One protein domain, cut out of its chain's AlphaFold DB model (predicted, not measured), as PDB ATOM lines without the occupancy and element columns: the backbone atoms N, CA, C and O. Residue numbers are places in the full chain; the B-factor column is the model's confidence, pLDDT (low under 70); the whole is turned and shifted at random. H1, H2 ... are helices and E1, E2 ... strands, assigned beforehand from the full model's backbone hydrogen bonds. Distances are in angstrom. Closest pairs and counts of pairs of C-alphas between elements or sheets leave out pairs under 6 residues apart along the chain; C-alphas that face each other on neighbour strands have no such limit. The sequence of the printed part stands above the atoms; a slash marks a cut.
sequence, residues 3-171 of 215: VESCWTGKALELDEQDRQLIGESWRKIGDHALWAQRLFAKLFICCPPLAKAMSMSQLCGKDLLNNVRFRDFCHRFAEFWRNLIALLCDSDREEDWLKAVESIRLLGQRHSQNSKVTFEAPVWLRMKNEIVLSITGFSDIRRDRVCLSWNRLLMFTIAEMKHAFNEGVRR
ATOM      1  N   VAL A   3      15.802  -6.031  29.598       82.81
ATOM      2  CA  VAL A   3      16.015  -7.317  28.921       82.81
ATOM      3  C   VAL A   3      17.349  -7.871  29.382       82.81
ATOM      4  O   VAL A   3      18.391  -7.288  29.087       82.81
ATOM      5  N   GLU A   4      17.330  -8.980  30.111       85.97
ATOM      6  CA  GLU A   4      18.548  -9.666  30.534       85.97
ATOM      7  C   GLU A   4      18.908 -10.764  29.542       85.97
ATOM      8  O   GLU A   4      18.085 -11.596  29.168       85.97
ATOM      9  N   SER A   5      20.164 -10.779  29.113       85.68
ATOM     10  CA  SER A   5      20.689 -11.869  28.308       85.68
ATOM     11  C   SER A   5      21.184 -12.996  29.199       85.68
ATOM     12  O   SER A   5      22.170 -12.837  29.924       85.68
ATOM     13  N   CYS A   6      20.580 -14.175  29.057       87.33
ATOM     14  CA  CYS A   6      21.076 -15.394  29.690       87.33
ATOM     15  C   CYS A   6      22.445 -15.843  29.141       87.33
ATOM     16  O   CYS A   6      23.125 -16.645  29.774       87.33
ATOM     17  N   TRP A   7      22.879 -15.320  27.987       87.34
ATOM     18  CA  TRP A   7      24.145 -15.705  27.361       87.34
ATOM     19  C   TRP A   7      25.320 -14.833  27.786       87.34
ATOM     20  O   TRP A   7      26.427 -15.340  27.949       87.34
ATOM     21  N   THR A   8      25.112 -13.523  27.923       88.68
ATOM     22  CA  THR A   8      26.198 -12.588  28.259       88.68
ATOM     23  C   THR A   8      26.143 -12.074  29.690       88.68
ATOM     24  O   THR A   8      27.104 -11.438  30.125       88.68
ATOM     25  N   GLY A   9      25.035 -12.298  30.404       89.14
ATOM     26  CA  GLY A   9      24.769 -11.698  31.712       89.14
ATOM     27  C   GLY A   9      24.562 -10.181  31.655       89.14
ATOM     28  O   GLY A   9      24.518  -9.528  32.694       89.14
ATOM     29  N   LYS A  10      24.477  -9.588  30.456       90.88
ATOM     30  CA  LYS A  10      24.219  -8.155  30.296       90.88
ATOM     31  C   LYS A  10      22.729  -7.873  30.268       90.88
ATOM     32  O   LYS A  10      21.957  -8.650  29.713       90.88
ATOM     33  N   ALA A  11      22.363  -6.706  30.780       91.57
ATOM     34  CA  ALA A  11      21.016  -6.175  30.687       91.57
ATOM     35  C   ALA A  11      20.963  -4.987  29.716       91.57
ATOM     36  O   ALA A  11      21.849  -4.127  29.726       91.57
ATOM     37  N   LEU A  12      19.922  -4.937  28.889       93.96
ATOM     38  CA  LEU A  12      19.487  -3.734  28.191       93.96
ATOM     39  C   LEU A  12      18.378  -3.083  29.009       93.96
ATOM     40  O   LEU A  12      17.277  -3.621  29.097       93.96
ATOM     41  N   GLU A  13      18.667  -1.919  29.577       93.15
ATOM     42  CA  GLU A  13      17.677  -1.089  30.256       93.15
ATOM     43  C   GLU A  13      17.348   0.115  29.374       93.15
ATOM     44  O   GLU A  13      18.213   0.951  29.105       93.15
ATOM     45  N   LEU A  14      16.102   0.167  28.900       93.41
ATOM     46  CA  LEU A  14      15.534   1.303  28.176       93.41
ATOM     47  C   LEU A  14      14.224   1.680  28.862       93.41
ATOM     48  O   LEU A  14      13.317   0.848  28.978       93.41
ATOM     49  N   ASP A  15      14.123   2.912  29.352       94.45
ATOM     50  CA  ASP A  15      12.836   3.442  29.797       94.45
ATOM     51  C   ASP A  15      11.928   3.763  28.591       94.45
ATOM     52  O   ASP A  15      12.321   3.623  27.430       94.45
ATOM     53  N   GLU A  16      10.677   4.136  28.859       94.50
ATOM     54  CA  GLU A  16       9.717   4.465  27.800       94.50
ATOM     55  C   GLU A  16      10.212   5.623  26.923       94.50
ATOM     56  O   GLU A  16      10.092   5.608  25.700       94.50
ATOM     57  N   GLN A  17      10.867   6.604  27.536       95.82
ATOM     58  CA  GLN A  17      11.396   7.750  26.821       95.82
ATOM     59  C   GLN A  17      12.606   7.373  25.951       95.82
ATOM     60  O   GLN A  17      12.722   7.863  24.833       95.82
ATOM     61  N   ASP A  18      13.484   6.476  26.401       95.93
ATOM     62  CA  ASP A  18      14.586   5.938  25.605       95.93
ATOM     63  C   ASP A  18      14.057   5.231  24.350       95.93
ATOM     64  O   ASP A  18      14.569   5.462  23.252       95.93
ATOM     65  N   ARG A  19      13.012   4.404  24.498       96.14
ATOM     66  CA  ARG A  19      12.354   3.717  23.376       96.14
ATOM     67  C   ARG A  19      11.765   4.710  22.378       96.14
ATOM     68  O   ARG A  19      12.026   4.585  21.181       96.14
ATOM     69  N   GLN A  20      11.045   5.722  22.862       96.51
ATOM     70  CA  GLN A  20      10.474   6.775  22.018       96.51
ATOM     71  C   GLN A  20      11.559   7.544  21.258       96.51
ATOM     72  O   GLN A  20      11.460   7.705  20.041       96.51
ATOM     73  N   LEU A  21      12.636   7.955  21.933       96.35
ATOM     74  CA  LEU A  21      13.739   8.684  21.301       96.35
ATOM     75  C   LEU A  21      14.435   7.849  20.219       96.35
ATOM     76  O   LEU A  21      14.735   8.377  19.142       96.35
ATOM     77  N   ILE A  22      14.670   6.556  20.465       97.15
ATOM     78  CA  ILE A  22      15.236   5.632  19.470       97.15
ATOM     79  C   ILE A  22      14.280   5.489  18.278       97.15
ATOM     80  O   ILE A  22      14.693   5.703  17.138       97.15
ATOM     81  N   GLY A  23      13.001   5.197  18.526       96.64
ATOM     82  CA  GLY A  23      12.002   5.004  17.473       96.64
ATOM     83  C   GLY A  23      11.770   6.258  16.622       96.64
ATOM     84  O   GLY A  23      11.664   6.180  15.397       96.64
ATOM     85  N   GLU A  24      11.719   7.443  17.230       96.24
ATOM     86  CA  GLU A  24      11.585   8.716  16.512       96.24
ATOM     87  C   GLU A  24      12.819   9.058  15.683       96.24
ATOM     88  O   GLU A  24      12.696   9.418  14.512       96.24
ATOM     89  N   SER A  25      14.013   8.959  16.272       96.36
ATOM     90  CA  SER A  25      15.255   9.259  15.552       96.36
ATOM     91  C   SER A  25      15.515   8.267  14.419       96.36
ATOM     92  O   SER A  25      15.953   8.686  13.350       96.36
ATOM     93  N   TRP A  26      15.144   6.993  14.582       97.03
ATOM     94  CA  TRP A  26      15.163   6.015  13.495       97.03
ATOM     95  C   TRP A  26      14.208   6.386  12.357       97.03
ATOM     96  O   TRP A  26      14.596   6.366  11.188       97.03
ATOM     97  N   ARG A  27      12.963   6.765  12.673       95.87
ATOM     98  CA  ARG A  27      11.968   7.166  11.662       95.87
ATOM     99  C   ARG A  27      12.369   8.436  10.908       95.87
ATOM    100  O   ARG A  27      12.130   8.518   9.707       95.87
ATOM    101  N   LYS A  28      13.028   9.392  11.576       95.91
ATOM    102  CA  LYS A  28      13.499  10.658  10.973       95.91
ATOM    103  C   LYS A  28      14.501  10.474   9.826       95.91
ATOM    104  O   LYS A  28      14.631  11.377   9.008       95.91
ATOM    105  N   ILE A  29      15.184   9.330   9.737       96.14
ATOM    106  CA  ILE A  29      16.156   9.038   8.668       96.14
ATOM    107  C   ILE A  29      15.482   8.972   7.285       96.14
ATOM    108  O   ILE A  29      16.085   9.363   6.285       96.14
ATOM    109  N   GLY A  30      14.239   8.485   7.216       95.20
ATOM    110  CA  GLY A  30      13.537   8.242   5.956       95.20
ATOM    111  C   GLY A  30      14.055   6.991   5.245       95.20
ATOM    112  O   GLY A  30      13.694   5.877   5.610       95.20
ATOM    113  N   ASP A  31      14.892   7.160   4.221       97.18
ATOM    114  CA  ASP A  31      15.440   6.040   3.446       97.18
ATOM    115  C   ASP A  31      16.588   5.345   4.202       97.18
ATOM    116  O   ASP A  31      17.761   5.735   4.123       97.18
ATOM    117  N   HIS A  32      16.248   4.286   4.942       97.89
ATOM    118  CA  HIS A  32      17.213   3.506   5.723       97.89
ATOM    119  C   HIS A  32      18.240   2.768   4.857       97.89
ATOM    120  O   HIS A  32      19.380   2.584   5.288       97.89
ATOM    121  N   ALA A  33      17.890   2.359   3.635       97.36
ATOM    122  CA  ALA A  33      18.828   1.670   2.751       97.36
ATOM    123  C   ALA A  33      19.889   2.643   2.219       97.36
ATOM    124  O   ALA A  33      21.078   2.313   2.183       97.36
ATOM    125  N   LEU A  34      19.483   3.860   1.851       96.79
ATOM    126  CA  LEU A  34      20.397   4.932   1.465       96.79
ATOM    127  C   LEU A  34      21.247   5.413   2.647       96.79
ATOM    128  O   LEU A  34      22.444   5.661   2.481       96.79
ATOM    129  N   TRP A  35      20.669   5.504   3.848       97.62
ATOM    130  CA  TRP A  35      21.426   5.774   5.074       97.62
ATOM    131  C   TRP A  35      22.527   4.736   5.296       97.62
ATOM    132  O   TRP A  35      23.688   5.108   5.473       97.62
ATOM    133  N   ALA A  36      22.199   3.446   5.198       98.05
ATOM    134  CA  ALA A  36      23.178   2.375   5.336       98.05
ATOM    135  C   ALA A  36      24.278   2.468   4.262       98.05
ATOM    136  O   ALA A  36      25.457   2.315   4.580       98.05
ATOM    137  N   GLN A  37      23.936   2.786   3.008       97.33
ATOM    138  CA  GLN A  37      24.934   3.007   1.952       97.33
ATOM    139  C   GLN A  37      25.899   4.147   2.300       97.33
ATOM    140  O   GLN A  37      27.112   3.977   2.196       97.33
ATOM    141  N   ARG A  38      25.385   5.290   2.773       95.82
ATOM    142  CA  ARG A  38      26.210   6.438   3.190       95.82
ATOM    143  C   ARG A  38      27.100   6.097   4.386       95.82
ATOM    144  O   ARG A  38      28.288   6.423   4.377       95.82
ATOM    145  N   LEU A  39      26.545   5.408   5.384       96.68
ATOM    146  CA  LEU A  39      27.266   4.943   6.567       96.68
ATOM    147  C   LEU A  39      28.438   4.034   6.181       96.68
ATOM    148  O   LEU A  39      29.571   4.278   6.593       96.68
ATOM    149  N   PHE A  40      28.188   3.000   5.376       96.66
ATOM    150  CA  PHE A  40      29.232   2.041   5.017       96.66
ATOM    151  C   PHE A  40      30.243   2.602   4.019       96.66
ATOM    152  O   PHE A  40      31.427   2.300   4.151       96.66
ATOM    153  N   ALA A  41      29.830   3.480   3.101       95.60
ATOM    154  CA  ALA A  41      30.770   4.204   2.247       95.60
ATOM    155  C   ALA A  41      31.764   5.026   3.088       95.60
ATOM    156  O   ALA A  41      32.971   4.966   2.852       95.60
ATOM    157  N   LYS A  42      31.283   5.722   4.130       94.38
ATOM    158  CA  LYS A  42      32.146   6.435   5.087       94.38
ATOM    159  C   LYS A  42      33.028   5.476   5.891       94.38
ATOM    160  O   LYS A  42      34.231   5.702   6.020       94.38
ATOM    161  N   LEU A  43      32.454   4.393   6.416       94.78
ATOM    162  CA  LEU A  43      33.199   3.407   7.201       94.78
ATOM    163  C   LEU A  43      34.308   2.732   6.393       94.78
ATOM    164  O   LEU A  43      35.365   2.479   6.954       94.78
ATOM    165  N   PHE A  44      34.117   2.465   5.103       94.47
ATOM    166  CA  PHE A  44      35.156   1.857   4.268       94.47
ATOM    167  C   PHE A  44      36.355   2.778   4.047       94.47
ATOM    168  O   PHE A  44      37.482   2.291   3.998       94.47
ATOM    169  N   ILE A  45      36.133   4.095   4.002       92.22
ATOM    170  CA  ILE A  45      37.213   5.088   3.947       92.22
ATOM    171  C   ILE A  45      37.973   5.114   5.280       92.22
ATOM    172  O   ILE A  45      39.201   5.057   5.303       92.22
ATOM    173  N   CYS A  46      37.257   5.176   6.406       90.21
ATOM    174  CA  CYS A  46      37.876   5.315   7.730       90.21
ATOM    175  C   CYS A  46      38.352   3.989   8.353       90.21
ATOM    176  O   CYS A  46      39.068   4.002   9.354       90.21
ATOM    177  N   CYS A  47      37.934   2.847   7.808       90.63
ATOM    178  CA  CYS A  47      38.245   1.510   8.304       90.63
ATOM    179  C   CYS A  47      38.512   0.540   7.131       90.63
ATOM    180  O   CYS A  47      37.695  -0.345   6.849       90.63
ATOM    181  N   PRO A  48      39.676   0.650   6.461       89.86
ATOM    182  CA  PRO A  48      40.045  -0.241   5.356       89.86
ATOM    183  C   PRO A  48      39.975  -1.751   5.671       89.86
ATOM    184  O   PRO A  48      39.568  -2.514   4.790       89.86
ATOM    185  N   PRO A  49      40.295  -2.227   6.899       88.77
ATOM    186  CA  PRO A  49      40.117  -3.638   7.248       88.77
ATOM    187  C   PRO A  49      38.676  -4.138   7.077       88.77
ATOM    188  O   PRO A  49      38.475  -5.256   6.604       88.77
ATOM    189  N   LEU A  50      37.673  -3.303   7.376       90.50
ATOM    190  CA  LEU A  50      36.262  -3.649   7.192       90.50
ATOM    191  C   LEU A  50      35.923  -3.818   5.703       90.50
ATOM    192  O   LEU A  50      35.318  -4.820   5.317       90.50
ATOM    193  N   ALA A  51      36.378  -2.891   4.854       92.43
ATOM    194  CA  ALA A  51      36.193  -2.984   3.404       92.43
ATOM    195  C   ALA A  51      36.849  -4.252   2.828       92.43
ATOM    196  O   ALA A  51      36.266  -4.940   1.984       92.43
ATOM    197  N   LYS A  52      38.042  -4.612   3.324       90.51
ATOM    198  CA  LYS A  52      38.746  -5.847   2.946       90.51
ATOM    199  C   LYS A  52      37.984  -7.100   3.385       90.51
ATOM    200  O   LYS A  52      37.805  -8.008   2.571       90.51
ATOM    201  N   ALA A  53      37.487  -7.146   4.623       88.32
ATOM    202  CA  ALA A  53      36.691  -8.267   5.135       88.32
ATOM    203  C   ALA A  53      35.421  -8.502   4.300       88.32
ATOM    204  O   ALA A  53      35.039  -9.642   4.027       88.32
ATOM    205  N   MET A  54      34.817  -7.415   3.814       90.05
ATOM    206  CA  MET A  54      33.639  -7.438   2.947       90.05
ATOM    207  C   MET A  54      33.954  -7.655   1.459       90.05
ATOM    208  O   MET A  54      33.034  -7.775   0.654       90.05
ATOM    209  N   SER A  55      35.236  -7.782   1.087       91.75
ATOM    210  CA  SER A  55      35.698  -7.914  -0.306       91.75
ATOM    211  C   SER A  55      35.258  -6.743  -1.200       91.75
ATOM    212  O   SER A  55      34.906  -6.938  -2.359       91.75
ATOM    213  N   MET A  56      35.270  -5.528  -0.645       93.19
ATOM    214  CA  MET A  56      34.864  -4.278  -1.305       93.19
ATOM    215  C   MET A  56      35.988  -3.233  -1.333       93.19
ATOM    216  O   MET A  56      35.763  -2.099  -1.731       93.19
ATOM    217  N   SER A  57      37.214  -3.602  -0.945       91.62
ATOM    218  CA  SER A  57      38.354  -2.676  -0.858       91.62
ATOM    219  C   SER A  57      38.797  -2.073  -2.198       91.62
ATOM    220  O   SER A  57      39.552  -1.112  -2.188       91.62
ATOM    221  N   GLN A  58      38.369  -2.650  -3.325       91.88
ATOM    222  CA  GLN A  58      38.677  -2.158  -4.676       91.88
ATOM    223  C   GLN A  58      37.585  -1.242  -5.248       91.88
ATOM    224  O   GLN A  58      37.739  -0.718  -6.343       91.88
ATOM    225  N   LEU A  59      36.465  -1.075  -4.539       91.17
ATOM    226  CA  LEU A  59      35.345  -0.252  -4.982       91.17
ATOM    227  C   LEU A  59      35.382   1.090  -4.252       91.17
ATOM    228  O   LEU A  59      35.552   1.137  -3.034       91.17
ATOM    229  N   CYS A  60      35.169   2.186  -4.974       89.84
ATOM    230  CA  CYS A  60      35.074   3.519  -4.389       89.84
ATOM    231  C   CYS A  60      34.039   4.378  -5.126       89.84
ATOM    232  O   CYS A  60      33.549   4.012  -6.195       89.84
ATOM    233  N   GLY A  61      33.667   5.511  -4.524       90.31
ATOM    234  CA  GLY A  61      32.788   6.503  -5.146       90.31
ATOM    235  C   GLY A  61      31.511   5.899  -5.744       90.31
ATOM    236  O   GLY A  61      30.777   5.177  -5.071       90.31
ATOM    237  N   LYS A  62      31.250   6.204  -7.019       93.80
ATOM    238  CA  LYS A  62      30.059   5.730  -7.740       93.80
ATOM    239  C   LYS A  62      30.058   4.214  -7.962       93.80
ATOM    240  O   LYS A  62      28.988   3.618  -7.899       93.80
ATOM    241  N   ASP A  63      31.219   3.588  -8.153       94.88
ATOM    242  CA  ASP A  63      31.312   2.142  -8.402       94.88
ATOM    243  C   ASP A  63      30.877   1.333  -7.182       94.88
ATOM    244  O   ASP A  63      30.181   0.327  -7.313       94.88
ATOM    245  N   LEU A  64      31.213   1.812  -5.978       95.34
ATOM    246  CA  LEU A  64      30.714   1.228  -4.734       95.34
ATOM    247  C   LEU A  64      29.192   1.377  -4.625       95.34
ATOM    248  O   LEU A  64      28.501   0.394  -4.370       95.34
ATOM    249  N   LEU A  65      28.669   2.589  -4.838       94.51
ATOM    250  CA  LEU A  65      27.236   2.877  -4.696       94.51
ATOM    251  C   LEU A  65      26.373   2.116  -5.717       94.51
ATOM    252  O   LEU A  65      25.243   1.746  -5.408       94.51
ATOM    253  N   ASN A  66      26.915   1.831  -6.902       94.89
ATOM    254  CA  ASN A  66      26.237   1.061  -7.947       94.89
ATOM    255  C   ASN A  66      26.426  -0.458  -7.812       94.89
ATOM    256  O   ASN A  66      25.760  -1.224  -8.510       94.89
ATOM    257  N   ASN A  67      27.304  -0.925  -6.923       96.52
ATOM    258  CA  ASN A  67      27.560  -2.348  -6.754       96.52
ATOM    259  C   ASN A  67      26.347  -3.059  -6.122       96.52
ATOM    260  O   ASN A  67      25.960  -2.769  -4.991       96.52
ATOM    261  N   VAL A  68      25.776  -4.039  -6.832       96.31
ATOM    262  CA  VAL A  68      24.579  -4.783  -6.390       96.31
ATOM    263  C   VAL A  68      24.800  -5.448  -5.030       96.31
ATOM    264  O   VAL A  68      24.000  -5.273  -4.118       96.31
ATOM    265  N   ARG A  69      25.945  -6.114  -4.833       95.86
ATOM    266  CA  ARG A  69      26.268  -6.789  -3.566       95.86
ATOM    267  C   ARG A  69      26.364  -5.809  -2.393       95.86
ATOM    268  O   ARG A  69      25.966  -6.160  -1.281       95.86
ATOM    269  N   PHE A  70      26.901  -4.608  -2.622       96.84
ATOM    270  CA  PHE A  70      26.947  -3.544  -1.619       96.84
ATOM    271  C   PHE A  70      25.546  -3.043  -1.274       96.84
ATOM    272  O   PHE A  70      25.181  -3.016  -0.100       96.84
ATOM    273  N   ARG A  71      24.732  -2.734  -2.288       97.46
ATOM    274  CA  ARG A  71      23.343  -2.305  -2.089       97.46
ATOM    275  C   ARG A  71      22.541  -3.355  -1.329       97.46
ATOM    276  O   ARG A  71      21.896  -3.006  -0.344       97.46
ATOM    277  N   ASP A  72      22.629  -4.625  -1.705       97.43
ATOM    278  CA  ASP A  72      21.929  -5.721  -1.024       97.43
ATOM    279  C   ASP A  72      22.375  -5.871   0.432       97.43
ATOM    280  O   ASP A  72      21.571  -6.139   1.325       97.43
ATOM    281  N   PHE A  73      23.672  -5.696   0.697       95.73
ATOM    282  CA  PHE A  73      24.188  -5.684   2.061       95.73
ATOM    283  C   PHE A  73      23.585  -4.535   2.879       95.73
ATOM    284  O   PHE A  73      23.112  -4.773   3.989       95.73
ATOM    285  N   CYS A  74      23.551  -3.322   2.327       97.94
ATOM    286  CA  CYS A  74      22.969  -2.159   2.991       97.94
ATOM    287  C   CYS A  74      21.467  -2.325   3.253       97.94
ATOM    288  O   CYS A  74      21.010  -1.951   4.331       97.94
ATOM    289  N   HIS A  75      20.717  -2.945   2.333       98.01
ATOM    290  CA  HIS A  75      19.308  -3.285   2.561       98.01
ATOM    291  C   HIS A  75      19.158  -4.256   3.730       98.01
ATOM    292  O   HIS A  75      18.464  -3.937   4.690       98.01
ATOM    293  N   ARG A  76      19.879  -5.385   3.728       97.40
ATOM    294  CA  ARG A  76      19.820  -6.355   4.839       97.40
ATOM    295  C   ARG A  76      20.210  -5.739   6.181       97.40
ATOM    296  O   ARG A  76      19.640  -6.092   7.211       97.40
ATOM    297  N   PHE A  77      21.181  -4.827   6.182       97.30
ATOM    298  CA  PHE A  77      21.577  -4.096   7.383       97.30
ATOM    299  C   PHE A  77      20.461  -3.169   7.885       97.30
ATOM    300  O   PHE A  77      20.156  -3.168   9.077       97.30
ATOM    301  N   ALA A  78      19.828  -2.412   6.988       98.01
ATOM    302  CA  ALA A  78      18.693  -1.555   7.321       98.01
ATOM    303  C   ALA A  78      17.490  -2.364   7.833       98.01
ATOM    304  O   ALA A  78      16.881  -1.996   8.835       98.01
ATOM    305  N   GLU A  79      17.182  -3.495   7.196       97.73
ATOM    306  CA  GLU A  79      16.100  -4.391   7.614       97.73
ATOM    307  C   GLU A  79      16.347  -5.009   8.987       97.73
ATOM    308  O   GLU A  79      15.421  -5.080   9.793       97.73
ATOM    309  N   PHE A  80      17.589  -5.406   9.282       97.93
ATOM    310  CA  PHE A  80      17.959  -5.893  10.607       97.93
ATOM    311  C   PHE A  80      17.623  -4.860  11.689       97.93
ATOM    312  O   PHE A  80      16.948  -5.196  12.659       97.93
ATOM    313  N   TRP A  81      18.035  -3.603  11.500       97.90
ATOM    314  CA  TRP A  81      17.753  -2.536  12.462       97.90
ATOM    315  C   TRP A  81      16.272  -2.189  12.547       97.90
ATOM    316  O   TRP A  81      15.759  -2.043  13.652       97.90
ATOM    317  N   ARG A  82      15.566  -2.126  11.414       97.37
ATOM    318  CA  ARG A  82      14.114  -1.916  11.390       97.37
ATOM    319  C   ARG A  82      13.393  -2.969  12.232       97.37
ATOM    320  O   ARG A  82      12.577  -2.614  13.075       97.37
ATOM    321  N   ASN A  83      13.717  -4.244  12.025       97.44
ATOM    322  CA  ASN A  83      13.094  -5.341  12.763       97.44
ATOM    323  C   ASN A  83      13.477  -5.296  14.246       97.44
ATOM    324  O   ASN A  83      12.626  -5.494  15.105       97.44
ATOM    325  N   LEU A  84      14.742  -5.001  14.554       96.87
ATOM    326  CA  LEU A  84      15.211  -4.912  15.932       96.87
ATOM    327  C   LEU A  84      14.507  -3.789  16.710       96.87
ATOM    328  O   LEU A  84      14.120  -3.989  17.856       96.87
ATOM    329  N   ILE A  85      14.311  -2.632  16.079       96.95
ATOM    330  CA  ILE A  85      13.619  -1.481  16.675       96.95
ATOM    331  C   ILE A  85      12.130  -1.773  16.839       96.95
ATOM    332  O   ILE A  85      11.593  -1.508  17.907       96.95
ATOM    333  N   ALA A  86      11.485  -2.401  15.853       96.48
ATOM    334  CA  ALA A  86      10.088  -2.811  15.987       96.48
ATOM    335  C   ALA A  86       9.882  -3.751  17.191       96.48
ATOM    336  O   ALA A  86       8.950  -3.579  17.971       96.48
ATOM    337  N   LEU A  87      10.793  -4.709  17.388       95.57
ATOM    338  CA  LEU A  87      10.721  -5.660  18.498       95.57
ATOM    339  C   LEU A  87      11.046  -5.034  19.866       95.57
ATOM    340  O   LEU A  87      10.462  -5.442  20.861       95.57
ATOM    341  N   LEU A  88      11.982  -4.078  19.941       93.76
ATOM    342  CA  LEU A  88      12.481  -3.531  21.218       93.76
ATOM    343  C   LEU A  88      11.877  -2.183  21.625       93.76
ATOM    344  O   LEU A  88      11.935  -1.817  22.797       93.76
ATOM    345  N   CYS A  89      11.395  -1.399  20.667       93.35
ATOM    346  CA  CYS A  89      10.928  -0.034  20.897       93.35
ATOM    347  C   CYS A  89       9.427   0.110  20.659       93.35
ATOM    348  O   CYS A  89       8.796   0.875  21.386       93.35
ATOM    349  N   ASP A  90       8.858  -0.658  19.727       92.44
ATOM    350  CA  ASP A  90       7.442  -0.550  19.357       92.44
ATOM    351  C   ASP A  90       6.567  -1.658  19.981       92.44
ATOM    352  O   ASP A  90       5.343  -1.558  19.942       92.44
ATOM    353  N   SER A  91       7.171  -2.694  20.582       91.56
ATOM    354  CA  SER A  91       6.464  -3.799  21.247       91.56
ATOM    355  C   SER A  91       6.697  -3.828  22.761       91.56
ATOM    356  O   SER A  91       7.825  -3.705  23.243       91.56
ATOM    357  N   ASP A  92       5.616  -4.073  23.504       89.24
ATOM    358  CA  ASP A  92       5.623  -4.304  24.956       89.24
ATOM    359  C   ASP A  92       5.612  -5.797  25.324       89.24
ATOM    360  O   ASP A  92       5.520  -6.154  26.499       89.24
ATOM    361  N   ARG A  93       5.674  -6.692  24.329       91.47
ATOM    362  CA  ARG A  93       5.598  -8.141  24.544       91.47
ATOM    363  C   ARG A  93       6.982  -8.717  24.827       91.47
ATOM    364  O   ARG A  93       7.878  -8.629  23.994       91.47
ATOM    365  N   GLU A  94       7.123  -9.415  25.950       88.71
ATOM    366  CA  GLU A  94       8.382 -10.064  26.348       88.71
ATOM    367  C   GLU A  94       8.913 -11.053  25.289       88.71
ATOM    368  O   GLU A  94      10.116 -11.111  25.027       88.71
ATOM    369  N   GLU A  95       8.022 -11.782  24.608       91.97
ATOM    370  CA  GLU A  95       8.403 -12.699  23.523       91.97
ATOM    371  C   GLU A  95       9.108 -11.998  22.351       91.97
ATOM    372  O   GLU A  95       9.973 -12.592  21.707       91.97
ATOM    373  N   ASP A  96       8.768 -10.740  22.070       93.92
ATOM    374  CA  ASP A  96       9.379  -9.981  20.982       93.92
ATOM    375  C   ASP A  96      10.802  -9.563  21.354       93.92
ATOM    376  O   ASP A  96      11.694  -9.545  20.503       93.92
ATOM    377  N   TRP A  97      11.066  -9.348  22.643       90.36
ATOM    378  CA  TRP A  97      12.414  -9.087  23.140       90.36
ATOM    379  C   TRP A  97      13.303 -10.325  23.030       90.36
ATOM    380  O   TRP A  97      14.464 -10.215  22.629       90.36
ATOM    381  N   LEU A  98      12.766 -11.517  23.309       91.63
ATOM    382  CA  LEU A  98      13.492 -12.771  23.089       91.63
ATOM    383  C   LEU A  98      13.833 -12.960  21.603       91.63
ATOM    384  O   LEU A  98      14.987 -13.250  21.279       91.63
ATOM    385  N   LYS A  99      12.879 -12.696  20.698       94.30
ATOM    386  CA  LYS A  99      13.114 -12.708  19.239       94.30
ATOM    387  C   LYS A  99      14.183 -11.691  18.822       94.30
ATOM    388  O   LYS A  99      15.005 -11.976  17.949       94.30
ATOM    389  N   ALA A 100      14.210 -10.511  19.444       95.04
ATOM    390  CA  ALA A 100      15.237  -9.500  19.194       95.04
ATOM    391  C   ALA A 100      16.635 -10.011  19.572       95.04
ATOM    392  O   ALA A 100      17.564  -9.919  18.765       95.04
ATOM    393  N   VAL A 101      16.786 -10.596  20.765       94.50
ATOM    394  CA  VAL A 101      18.062 -11.178  21.204       94.50
ATOM    395  C   VAL A 101      18.478 -12.338  20.297       94.50
ATOM    396  O   VAL A 101      19.628 -12.383  19.856       94.50
ATOM    397  N   GLU A 102      17.555 -13.232  19.943       94.80
ATOM    398  CA  GLU A 102      17.812 -14.335  19.012       94.80
ATOM    399  C   GLU A 102      18.299 -13.831  17.645       94.80
ATOM    400  O   GLU A 102      19.316 -14.310  17.133       94.80
ATOM    401  N   SER A 103      17.651 -12.802  17.092       96.45
ATOM    402  CA  SER A 103      18.051 -12.162  15.833       96.45
ATOM    403  C   SER A 103      19.486 -11.614  15.890       96.45
ATOM    404  O   SER A 103      20.290 -11.865  14.983       96.45
ATOM    405  N   ILE A 104      19.857 -10.935  16.986       97.30
ATOM    406  CA  ILE A 104      21.226 -10.431  17.199       97.30
ATOM    407  C   ILE A 104      22.232 -11.590  17.269       97.30
ATOM    408  O   ILE A 104      23.304 -11.543  16.653       97.30
ATOM    409  N   ARG A 105      21.901 -12.652  18.006       96.91
ATOM    410  CA  ARG A 105      22.782 -13.813  18.170       96.91
ATOM    411  C   ARG A 105      22.978 -14.568  16.861       96.91
ATOM    412  O   ARG A 105      24.115 -14.905  16.523       96.91
ATOM    413  N   LEU A 106      21.912 -14.768  16.087       96.11
ATOM    414  CA  LEU A 106      21.970 -15.394  14.767       96.11
ATOM    415  C   LEU A 106      22.851 -14.585  13.804       96.11
ATOM    416  O   LEU A 106      23.609 -15.163  13.021       96.11
ATOM    417  N   LEU A 107      22.810 -13.250  13.887       95.76
ATOM    418  CA  LEU A 107      23.712 -12.385  13.127       95.76
ATOM    419  C   LEU A 107      25.179 -12.623  13.515       95.76
ATOM    420  O   LEU A 107      26.028 -12.752  12.631       95.76
ATOM    421  N   GLY A 108      25.475 -12.731  14.813       96.29
ATOM    422  CA  GLY A 108      26.817 -13.044  15.314       96.29
ATOM    423  C   GLY A 108      27.317 -14.410  14.847       96.29
ATOM    424  O   GLY A 108      28.441 -14.525  14.354       96.29
ATOM    425  N   GLN A 109      26.462 -15.433  14.908       95.32
ATOM    426  CA  GLN A 109      26.765 -16.776  14.409       95.32
ATOM    427  C   GLN A 109      27.031 -16.782  12.899       95.32
ATOM    428  O   GLN A 109      28.024 -17.364  12.465       95.32
ATOM    429  N   ARG A 110      26.218 -16.090  12.091       93.43
ATOM    430  CA  ARG A 110      26.453 -15.960  10.642       93.43
ATOM    431  C   ARG A 110      27.794 -15.304  10.338       93.43
ATOM    432  O   ARG A 110      28.567 -15.824   9.538       93.43
ATOM    433  N   HIS A 111      28.115 -14.200  11.011       92.76
ATOM    434  CA  HIS A 111      29.413 -13.545  10.835       92.76
ATOM    435  C   HIS A 111      30.570 -14.436  11.276       92.76
ATOM    436  O   HIS A 111      31.630 -14.391  10.654       92.76
ATOM    437  N   SER A 112      30.355 -15.293  12.281       93.42
ATOM    438  CA  SER A 112      31.363 -16.262  12.699       93.42
ATOM    439  C   SER A 112      31.748 -17.207  11.577       93.42
ATOM    440  O   SER A 112      32.880 -17.639  11.580       93.42
ATOM    441  N   GLN A 113      30.888 -17.502  10.594       91.35
ATOM    442  CA  GLN A 113      31.203 -18.428   9.499       91.35
ATOM    443  C   GLN A 113      32.190 -17.838   8.479       91.35
ATOM    444  O   GLN A 113      32.883 -18.590   7.795       91.35
ATOM    445  N   ASN A 114      32.333 -16.512   8.417       87.88
ATOM    446  CA  ASN A 114      33.269 -15.848   7.518       87.88
ATOM    447  C   ASN A 114      34.636 -15.666   8.198       87.88
ATOM    448  O   ASN A 114      34.788 -14.843   9.095       87.88
ATOM    449  N   SER A 115      35.655 -16.409   7.752       88.04
ATOM    450  CA  SER A 115      37.021 -16.332   8.302       88.04
ATOM    451  C   SER A 115      37.696 -14.966   8.132       88.04
ATOM    452  O   SER A 115      38.660 -14.684   8.837       88.04
ATOM    453  N   LYS A 116      37.200 -14.110   7.228       87.82
ATOM    454  CA  LYS A 116      37.726 -12.752   7.019       87.82
ATOM    455  C   LYS A 116      37.162 -11.726   8.004       87.82
ATOM    456  O   LYS A 116      37.688 -10.620   8.075       87.82
ATOM    457  N   VAL A 117      36.075 -12.046   8.707       87.67
ATOM    458  CA  VAL A 117      35.452 -11.141   9.681       87.67
ATOM    459  C   VAL A 117      36.106 -11.352  11.040       87.67
ATOM    460  O   VAL A 117      36.177 -12.476  11.530       87.67
ATOM    461  N   THR A 118      36.543 -10.262  11.669       88.04
ATOM    462  CA  THR A 118      37.074 -10.262  13.034       88.04
ATOM    463  C   THR A 118      36.203  -9.402  13.948       88.04
ATOM    464  O   THR A 118      35.532  -8.459  13.514       88.04
ATOM    465  N   PHE A 119      36.199  -9.724  15.245       87.97
ATOM    466  CA  PHE A 119      35.506  -8.926  16.261       87.97
ATOM    467  C   PHE A 119      36.451  -7.953  16.983       87.97
ATOM    468  O   PHE A 119      36.485  -7.867  18.213       87.97
ATOM    469  N   GLU A 120      37.259  -7.237  16.202       89.68
ATOM    470  CA  GLU A 120      38.259  -6.298  16.709       89.68
ATOM    471  C   GLU A 120      37.612  -5.053  17.322       89.68
ATOM    472  O   GLU A 120      36.850  -4.334  16.671       89.68
ATOM    473  N   ALA A 121      37.944  -4.773  18.585       90.06
ATOM    474  CA  ALA A 121      37.341  -3.675  19.335       90.06
ATOM    475  C   ALA A 121      37.413  -2.309  18.615       90.06
ATOM    476  O   ALA A 121      36.391  -1.623  18.605       90.06
ATOM    477  N   PRO A 122      38.528  -1.916  17.957       90.43
ATOM    478  CA  PRO A 122      38.590  -0.647  17.229       90.43
ATOM    479  C   PRO A 122      37.576  -0.534  16.081       90.43
ATOM    480  O   PRO A 122      36.974   0.525  15.903       90.43
ATOM    481  N   VAL A 123      37.346  -1.619  15.332       90.25
ATOM    482  CA  VAL A 123      36.413  -1.648  14.190       90.25
ATOM    483  C   VAL A 123      34.978  -1.460  14.673       90.25
ATOM    484  O   VAL A 123      34.254  -0.593  14.182       90.25
ATOM    485  N   TRP A 124      34.576  -2.230  15.685       91.26
ATOM    486  CA  TRP A 124      33.217  -2.183  16.224       91.26
ATOM    487  C   TRP A 124      32.934  -0.900  17.004       91.26
ATOM    488  O   TRP A 124      31.830  -0.365  16.921       91.26
ATOM    489  N   LEU A 125      33.931  -0.355  17.708       91.95
ATOM    490  CA  LEU A 125      33.816   0.947  18.363       91.95
ATOM    491  C   LEU A 125      33.639   2.071  17.337       91.95
ATOM    492  O   LEU A 125      32.782   2.935  17.521       91.95
ATOM    493  N   ARG A 126      34.404   2.038  16.235       92.52
ATOM    494  CA  ARG A 126      34.233   2.979  15.124       92.52
ATOM    495  C   ARG A 126      32.840   2.853  14.517       92.52
ATOM    496  O   ARG A 126      32.153   3.862  14.417       92.52
ATOM    497  N   MET A 127      32.410   1.640  14.172       93.63
ATOM    498  CA  MET A 127      31.078   1.389  13.616       93.63
ATOM    499  C   MET A 127      29.974   1.921  14.535       93.63
ATOM    500  O   MET A 127      29.107   2.654  14.073       93.63
ATOM    501  N   LYS A 128      30.045   1.634  15.841       93.69
ATOM    502  CA  LYS A 128      29.103   2.161  16.837       93.69
ATOM    503  C   LYS A 128      29.033   3.686  16.804       93.69
ATOM    504  O   LYS A 128      27.945   4.247  16.764       93.69
ATOM    505  N   ASN A 129      30.185   4.352  16.853       93.27
ATOM    506  CA  ASN A 129      30.241   5.810  16.906       93.27
ATOM    507  C   ASN A 129      29.712   6.446  15.614       93.27
ATOM    508  O   ASN A 129      28.994   7.436  15.687       93.27
ATOM    509  N   GLU A 130      30.014   5.862  14.450       94.77
ATOM    510  CA  GLU A 130      29.478   6.340  13.172       94.77
ATOM    511  C   GLU A 130      27.968   6.111  13.054       94.77
ATOM    512  O   GLU A 130      27.278   6.984  12.537       94.77
ATOM    513  N   ILE A 131      27.435   4.997  13.577       95.90
ATOM    514  CA  ILE A 131      25.983   4.776  13.640       95.90
ATOM    515  C   ILE A 131      25.332   5.883  14.468       95.90
ATOM    516  O   ILE A 131      24.467   6.576  13.940       95.90
ATOM    517  N   VAL A 132      25.783   6.104  15.710       94.63
ATOM    518  CA  VAL A 132      25.210   7.152  16.576       94.63
ATOM    519  C   VAL A 132      25.274   8.511  15.882       94.63
ATOM    520  O   VAL A 132      24.237   9.139  15.702       94.63
ATOM    521  N   LEU A 133      26.454   8.913  15.401       93.55
ATOM    522  CA  LEU A 133      26.638  10.192  14.716       93.55
ATOM    523  C   LEU A 133      25.731  10.332  13.485       93.55
ATOM    524  O   LEU A 133      25.175  11.399  13.251       93.55
ATOM    525  N   SER A 134      25.579   9.270  12.691       94.57
ATOM    526  CA  SER A 134      24.769   9.302  11.468       94.57
ATOM    527  C   SER A 134      23.264   9.389  11.723       94.57
ATOM    528  O   SER A 134      22.543   9.864  10.850       94.57
ATOM    529  N   ILE A 135      22.795   8.923  12.884       94.76
ATOM    530  CA  ILE A 135      21.376   8.938  13.258       94.76
ATOM    531  C   ILE A 135      21.030  10.226  14.007       94.76
ATOM    532  O   ILE A 135      19.998  10.835  13.744       94.76
ATOM    533  N   THR A 136      21.880  10.644  14.946       91.90
ATOM    534  CA  THR A 136      21.574  11.763  15.847       91.90
ATOM    535  C   THR A 136      22.139  13.095  15.366       91.90
ATOM    536  O   THR A 136      21.662  14.143  15.783       91.90
ATOM    537  N   GLY A 137      23.165  13.075  14.509       89.31
ATOM    538  CA  GLY A 137      23.918  14.266  14.112       89.31
ATOM    539  C   GLY A 137      24.890  14.781  15.181       89.31
ATOM    540  O   GLY A 137      25.635  15.723  14.916       89.31
ATOM    541  N   PHE A 138      24.936  14.164  16.366       82.63
ATOM    542  CA  PHE A 138      25.792  14.589  17.472       82.63
ATOM    543  C   PHE A 138      27.001  13.667  17.635       82.63
ATOM    544  O   PHE A 138      26.893  12.441  17.611       82.63
ATOM    545  N   SER A 139      28.175  14.264  17.841       74.61
ATOM    546  CA  SER A 139      29.413  13.532  18.135       74.61
ATOM    547  C   SER A 139      29.592  13.238  19.627       74.61
ATOM    548  O   SER A 139      30.252  12.259  19.983       74.61
ATOM    549  N   ASP A 140      29.004  14.057  20.506       76.11
ATOM    550  CA  ASP A 140      29.119  13.884  21.952       76.11
ATOM    551  C   ASP A 140      28.048  12.927  22.489       76.11
ATOM    552  O   ASP A 140      26.946  13.318  22.877       76.11
ATOM    553  N   ILE A 141      28.425  11.651  22.561       72.42
ATOM    554  CA  ILE A 141      27.578  10.566  23.073       72.42
ATOM    555  C   ILE A 141      27.138  10.806  24.527       72.42
ATOM    556  O   ILE A 141      26.152  10.220  24.966       72.42
ATOM    557  N   ARG A 142      27.860  11.630  25.301       73.96
ATOM    558  CA  ARG A 142      27.636  11.769  26.747       73.96
ATOM    559  C   ARG A 142      26.652  12.869  27.124       73.96
ATOM    560  O   ARG A 142      26.187  12.861  28.259       73.96
ATOM    561  N   ARG A 143      26.370  13.818  26.230       75.50
ATOM    562  CA  ARG A 143      25.567  15.011  26.561       75.50
ATOM    563  C   ARG A 143      24.131  14.952  26.075       75.50
ATOM    564  O   ARG A 143      23.277  15.620  26.647       75.50
ATOM    565  N   ASP A 144      23.875  14.169  25.040       88.25
ATOM    566  CA  ASP A 144      22.567  14.102  24.411       88.25
ATOM    567  C   ASP A 144      21.846  12.797  24.773       88.25
ATOM    568  O   ASP A 144      22.414  11.704  24.686       88.25
ATOM    569  N   ARG A 145      20.578  12.907  25.194       92.13
ATOM    570  CA  ARG A 145      19.804  11.745  25.649       92.13
ATOM    571  C   ARG A 145      19.578  10.743  24.523       92.13
ATOM    572  O   ARG A 145      19.721   9.552  24.767       92.13
ATOM    573  N   VAL A 146      19.316  11.210  23.300       94.06
ATOM    574  CA  VAL A 146      19.130  10.335  22.130       94.06
ATOM    575  C   VAL A 146      20.397   9.519  21.890       94.06
ATOM    576  O   VAL A 146      20.338   8.304  21.705       94.06
ATOM    577  N   CYS A 147      21.562  10.161  21.981       94.45
ATOM    578  CA  CYS A 147      22.847   9.480  21.854       94.45
ATOM    579  C   CYS A 147      23.083   8.438  22.952       94.45
ATOM    580  O   CYS A 147      23.589   7.352  22.658       94.45
ATOM    581  N   LEU A 148      22.709   8.735  24.200       93.63
ATOM    582  CA  LEU A 148      22.809   7.787  25.310       93.63
ATOM    583  C   LEU A 148      21.907   6.565  25.093       93.63
ATOM    584  O   LEU A 148      22.391   5.439  25.244       93.63
ATOM    585  N   SER A 149      20.649   6.765  24.688       95.09
ATOM    586  CA  SER A 149      19.697   5.679  24.417       95.09
ATOM    587  C   SER A 149      20.206   4.768  23.289       95.09
ATOM    588  O   SER A 149      20.318   3.553  23.475       95.09
ATOM    589  N   TRP A 150      20.648   5.339  22.159       95.96
ATOM    590  CA  TRP A 150      21.273   4.567  21.074       95.96
ATOM    591  C   TRP A 150      22.538   3.843  21.516       95.96
ATOM    592  O   TRP A 150      22.760   2.691  21.143       95.96
ATOM    593  N   ASN A 151      23.380   4.493  22.318       94.34
ATOM    594  CA  ASN A 151      24.607   3.881  22.803       94.34
ATOM    595  C   ASN A 151      24.319   2.668  23.700       94.34
ATOM    596  O   ASN A 151      25.015   1.663  23.563       94.34
ATOM    597  N   ARG A 152      23.293   2.713  24.564       94.78
ATOM    598  CA  ARG A 152      22.860   1.546  25.359       94.78
ATOM    599  C   ARG A 152      22.443   0.384  24.453       94.78
ATOM    600  O   ARG A 152      22.995  -0.710  24.586       94.78
ATOM    601  N   LEU A 153      21.560   0.641  23.483       95.95
ATOM    602  CA  LEU A 153      21.083  -0.368  22.530       95.95
ATOM    603  C   LEU A 153      22.228  -0.986  21.709       95.95
ATOM    604  O   LEU A 153      22.343  -2.209  21.599       95.95
ATOM    605  N   LEU A 154      23.117  -0.155  21.163       96.16
ATOM    606  CA  LEU A 154      24.256  -0.612  20.366       96.16
ATOM    607  C   LEU A 154      25.251  -1.419  21.201       96.16
ATOM    608  O   LEU A 154      25.756  -2.436  20.732       96.16
ATOM    609  N   MET A 155      25.538  -0.999  22.435       94.53
ATOM    610  CA  MET A 155      26.453  -1.724  23.322       94.53
ATOM    611  C   MET A 155      25.912  -3.103  23.701       94.53
ATOM    612  O   MET A 155      26.685  -4.063  23.737       94.53
ATOM    613  N   PHE A 156      24.603  -3.210  23.944       95.88
ATOM    614  CA  PHE A 156      23.940  -4.495  24.151       95.88
ATOM    615  C   PHE A 156      24.030  -5.375  22.897       95.88
ATOM    616  O   PHE A 156      24.542  -6.491  22.961       95.88
ATOM    617  N   THR A 157      23.659  -4.827  21.737       96.30
ATOM    618  CA  THR A 157      23.706  -5.527  20.442       96.30
ATOM    619  C   THR A 157      25.106  -6.059  20.126       96.30
ATOM    620  O   THR A 157      25.281  -7.225  19.776       96.30
ATOM    621  N   ILE A 158      26.132  -5.222  20.296       95.77
ATOM    622  CA  ILE A 158      27.533  -5.595  20.075       95.77
ATOM    623  C   ILE A 158      27.959  -6.712  21.030       95.77
ATOM    624  O   ILE A 158      28.691  -7.610  20.622       95.77
ATOM    625  N   ALA A 159      27.524  -6.672  22.289       95.35
ATOM    626  CA  ALA A 159      27.881  -7.690  23.265       95.35
ATOM    627  C   ALA A 159      27.278  -9.059  22.929       95.35
ATOM    628  O   ALA A 159      28.017 -10.046  22.912       95.35
ATOM    629  N   GLU A 160      25.984  -9.101  22.609       96.36
ATOM    630  CA  GLU A 160      25.292 -10.326  22.195       96.36
ATOM    631  C   GLU A 160      25.894 -10.910  20.922       96.36
ATOM    632  O   GLU A 160      26.260 -12.088  20.866       96.36
ATOM    633  N   MET A 161      26.080 -10.061  19.912       96.46
ATOM    634  CA  MET A 161      26.647 -10.474  18.638       96.46
ATOM    635  C   MET A 161      28.084 -10.981  18.801       96.46
ATOM    636  O   MET A 161      28.428 -12.014  18.232       96.46
ATOM    637  N   LYS A 162      28.918 -10.303  19.605       96.28
ATOM    638  CA  LYS A 162      30.298 -10.729  19.892       96.28
ATOM    639  C   LYS A 162      30.333 -12.076  20.597       96.28
ATOM    640  O   LYS A 162      31.153 -12.926  20.254       96.28
ATOM    641  N   HIS A 163      29.471 -12.270  21.590       96.29
ATOM    642  CA  HIS A 163      29.409 -13.530  22.315       96.29
ATOM    643  C   HIS A 163      29.038 -14.682  21.376       96.29
ATOM    644  O   HIS A 163      29.756 -15.681  21.314       96.29
ATOM    645  N   ALA A 164      27.965 -14.518  20.600       96.28
ATOM    646  CA  ALA A 164      27.521 -15.506  19.622       96.28
ATOM    647  C   ALA A 164      28.568 -15.756  18.518       96.28
ATOM    648  O   ALA A 164      28.799 -16.900  18.122       96.28
ATOM    649  N   PHE A 165      29.268 -14.707  18.074       96.23
ATOM    650  CA  PHE A 165      30.384 -14.811  17.135       96.23
ATOM    651  C   PHE A 165      31.516 -15.678  17.700       96.23
ATOM    652  O   PHE A 165      31.948 -16.632  17.057       96.23
ATOM    653  N   ASN A 166      31.971 -15.390  18.923       95.09
ATOM    654  CA  ASN A 166      33.052 -16.130  19.578       95.09
ATOM    655  C   ASN A 166      32.677 -17.592  19.845       95.09
ATOM    656  O   ASN A 166      33.525 -18.481  19.776       95.09
ATOM    657  N   GLU A 167      31.414 -17.859  20.167       94.66
ATOM    658  CA  GLU A 167      30.884 -19.214  20.282       94.66
ATOM    659  C   GLU A 167      30.970 -19.965  18.945       94.66
ATOM    660  O   GLU A 167      31.499 -21.075  18.898       94.66
ATOM    661  N   GLY A 168      30.551 -19.333  17.845       93.15
ATOM    662  CA  GLY A 168      30.669 -19.904  16.503       93.15
ATOM    663  C   GLY A 168      32.120 -20.135  16.064       93.15
ATOM    664  O   GLY A 168      32.442 -21.192  15.522       93.15
ATOM    665  N   VAL A 169      33.039 -19.213  16.380       92.37
ATOM    666  CA  VAL A 169      34.481 -19.400  16.137       92.37
ATOM    667  C   VAL A 169      35.020 -20.606  16.913       92.37
ATOM    668  O   VAL A 169      35.659 -21.464  16.307       92.37
ATOM    669  N   ARG A 170      34.715 -20.724  18.215       92.25
ATOM    670  CA  ARG A 170      35.139 -21.871  19.044       92.25
ATOM    671  C   ARG A 170      34.649 -23.207  18.483       92.25
ATOM    672  O   ARG A 170      35.421 -24.161  18.440       92.25
ATOM    673  N   ARG A 171      33.400 -23.268  18.010       87.24
ATOM    674  CA  ARG A 171      32.827 -24.479  17.396       87.24
ATOM    675  C   ARG A 171      33.569 -24.896  16.122       87.24
ATOM    676  O   ARG A 171      33.814 -26.080  15.933       87.24
TER     677      ARG A 171
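AT A GLANCE: This is residues 3 to 171 of the 215 residues of the protein "Globin family protein" of Trichuris trichiura (UniProt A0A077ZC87). This is a body of helices in which two helical hairpins, H5 with H6 and H7 with H8, meet on one side where H6 crosses H8, while H1 and H2 bridge them on the other. The short helices H3 and H4 lie beside H2, far from the middle, and the stretch from residue 3 to E1 folds back on itself. The printed part has 169 residues with one named strand and eight named helices, in the order E1, then H1 to H8; the class is mostly helix. It is compact, with a radius of gyration of the C-alphas of 15.8 A and spans of 43 by 40 by 27 A.

HOW THE PARTS SIT: E1, residues 11 to 13, pairs with no named strand, but residues 3 to 4 pair antiparallel with its residues 11 to 12. H1 is residues 16 to 28, and the hub, H2, is residues 32 to 46. H3, residues 48 to 53, only just touches H2, with 3 pairs of C-alphas within 8 A, and only at the corner; the closest C-alphas, of Phe 44 and Ala 51, are 5.0 A apart. H4, residues 61 to 66, only just touches H2, with 3 such pairs, the closest being Gln 37 and Leu 65 at 7.0 A. H5, residues 68 to 88, touches H2 at a steep tilt of 64 degrees, closest at the C-alphas of Ala 33 and His 75, 5.0 A apart. H6, residues 94 to 113, forms a hairpin with H5 at a shallow tilt of 28 degrees, closest at C-alphas 87 and 96, 5.2 A apart. H7, residues 121 to 136, touches H2 at a steep tilt of 43 degrees, closest at C-alphas 39 and 134, 7.0 A apart. H8, residues 145 to 171, forms a hairpin with H7; its closest C-alpha pair with H6, Gly 108 and Met 161, is 4.2 A apart, at a steep tilt of 53 degrees. H8 touches H1 about perpendicular, at 87 degrees, closest at C-alphas 18 and 149, 5.3 A apart; H5 and H8 are apart. In H1 to H8 every O i to N i+4 pair is within hydrogen-bond range.

IN THESE COORDINATES: E1 begins at C-alpha 11 (21.016, -6.175, 30.687). H1 measures 18.3 A from first to last C-alpha, H2 20.8 A, H5 30.2 A, H6 29.6 A and H7 22.3 A; H3 and H4 have six residues each. H8, the longest helix, measures 39.4 A and ends at C-alpha 171 (32.827, -24.479, 17.396).

THE WHOLE: The two C-alphas farthest apart, of Gln 58 and Arg 93, are 44.5 A apart. The printed part has no cut, and no link is long. The mean pLDDT of the printed part is 93.1, and no printed residue is under 70.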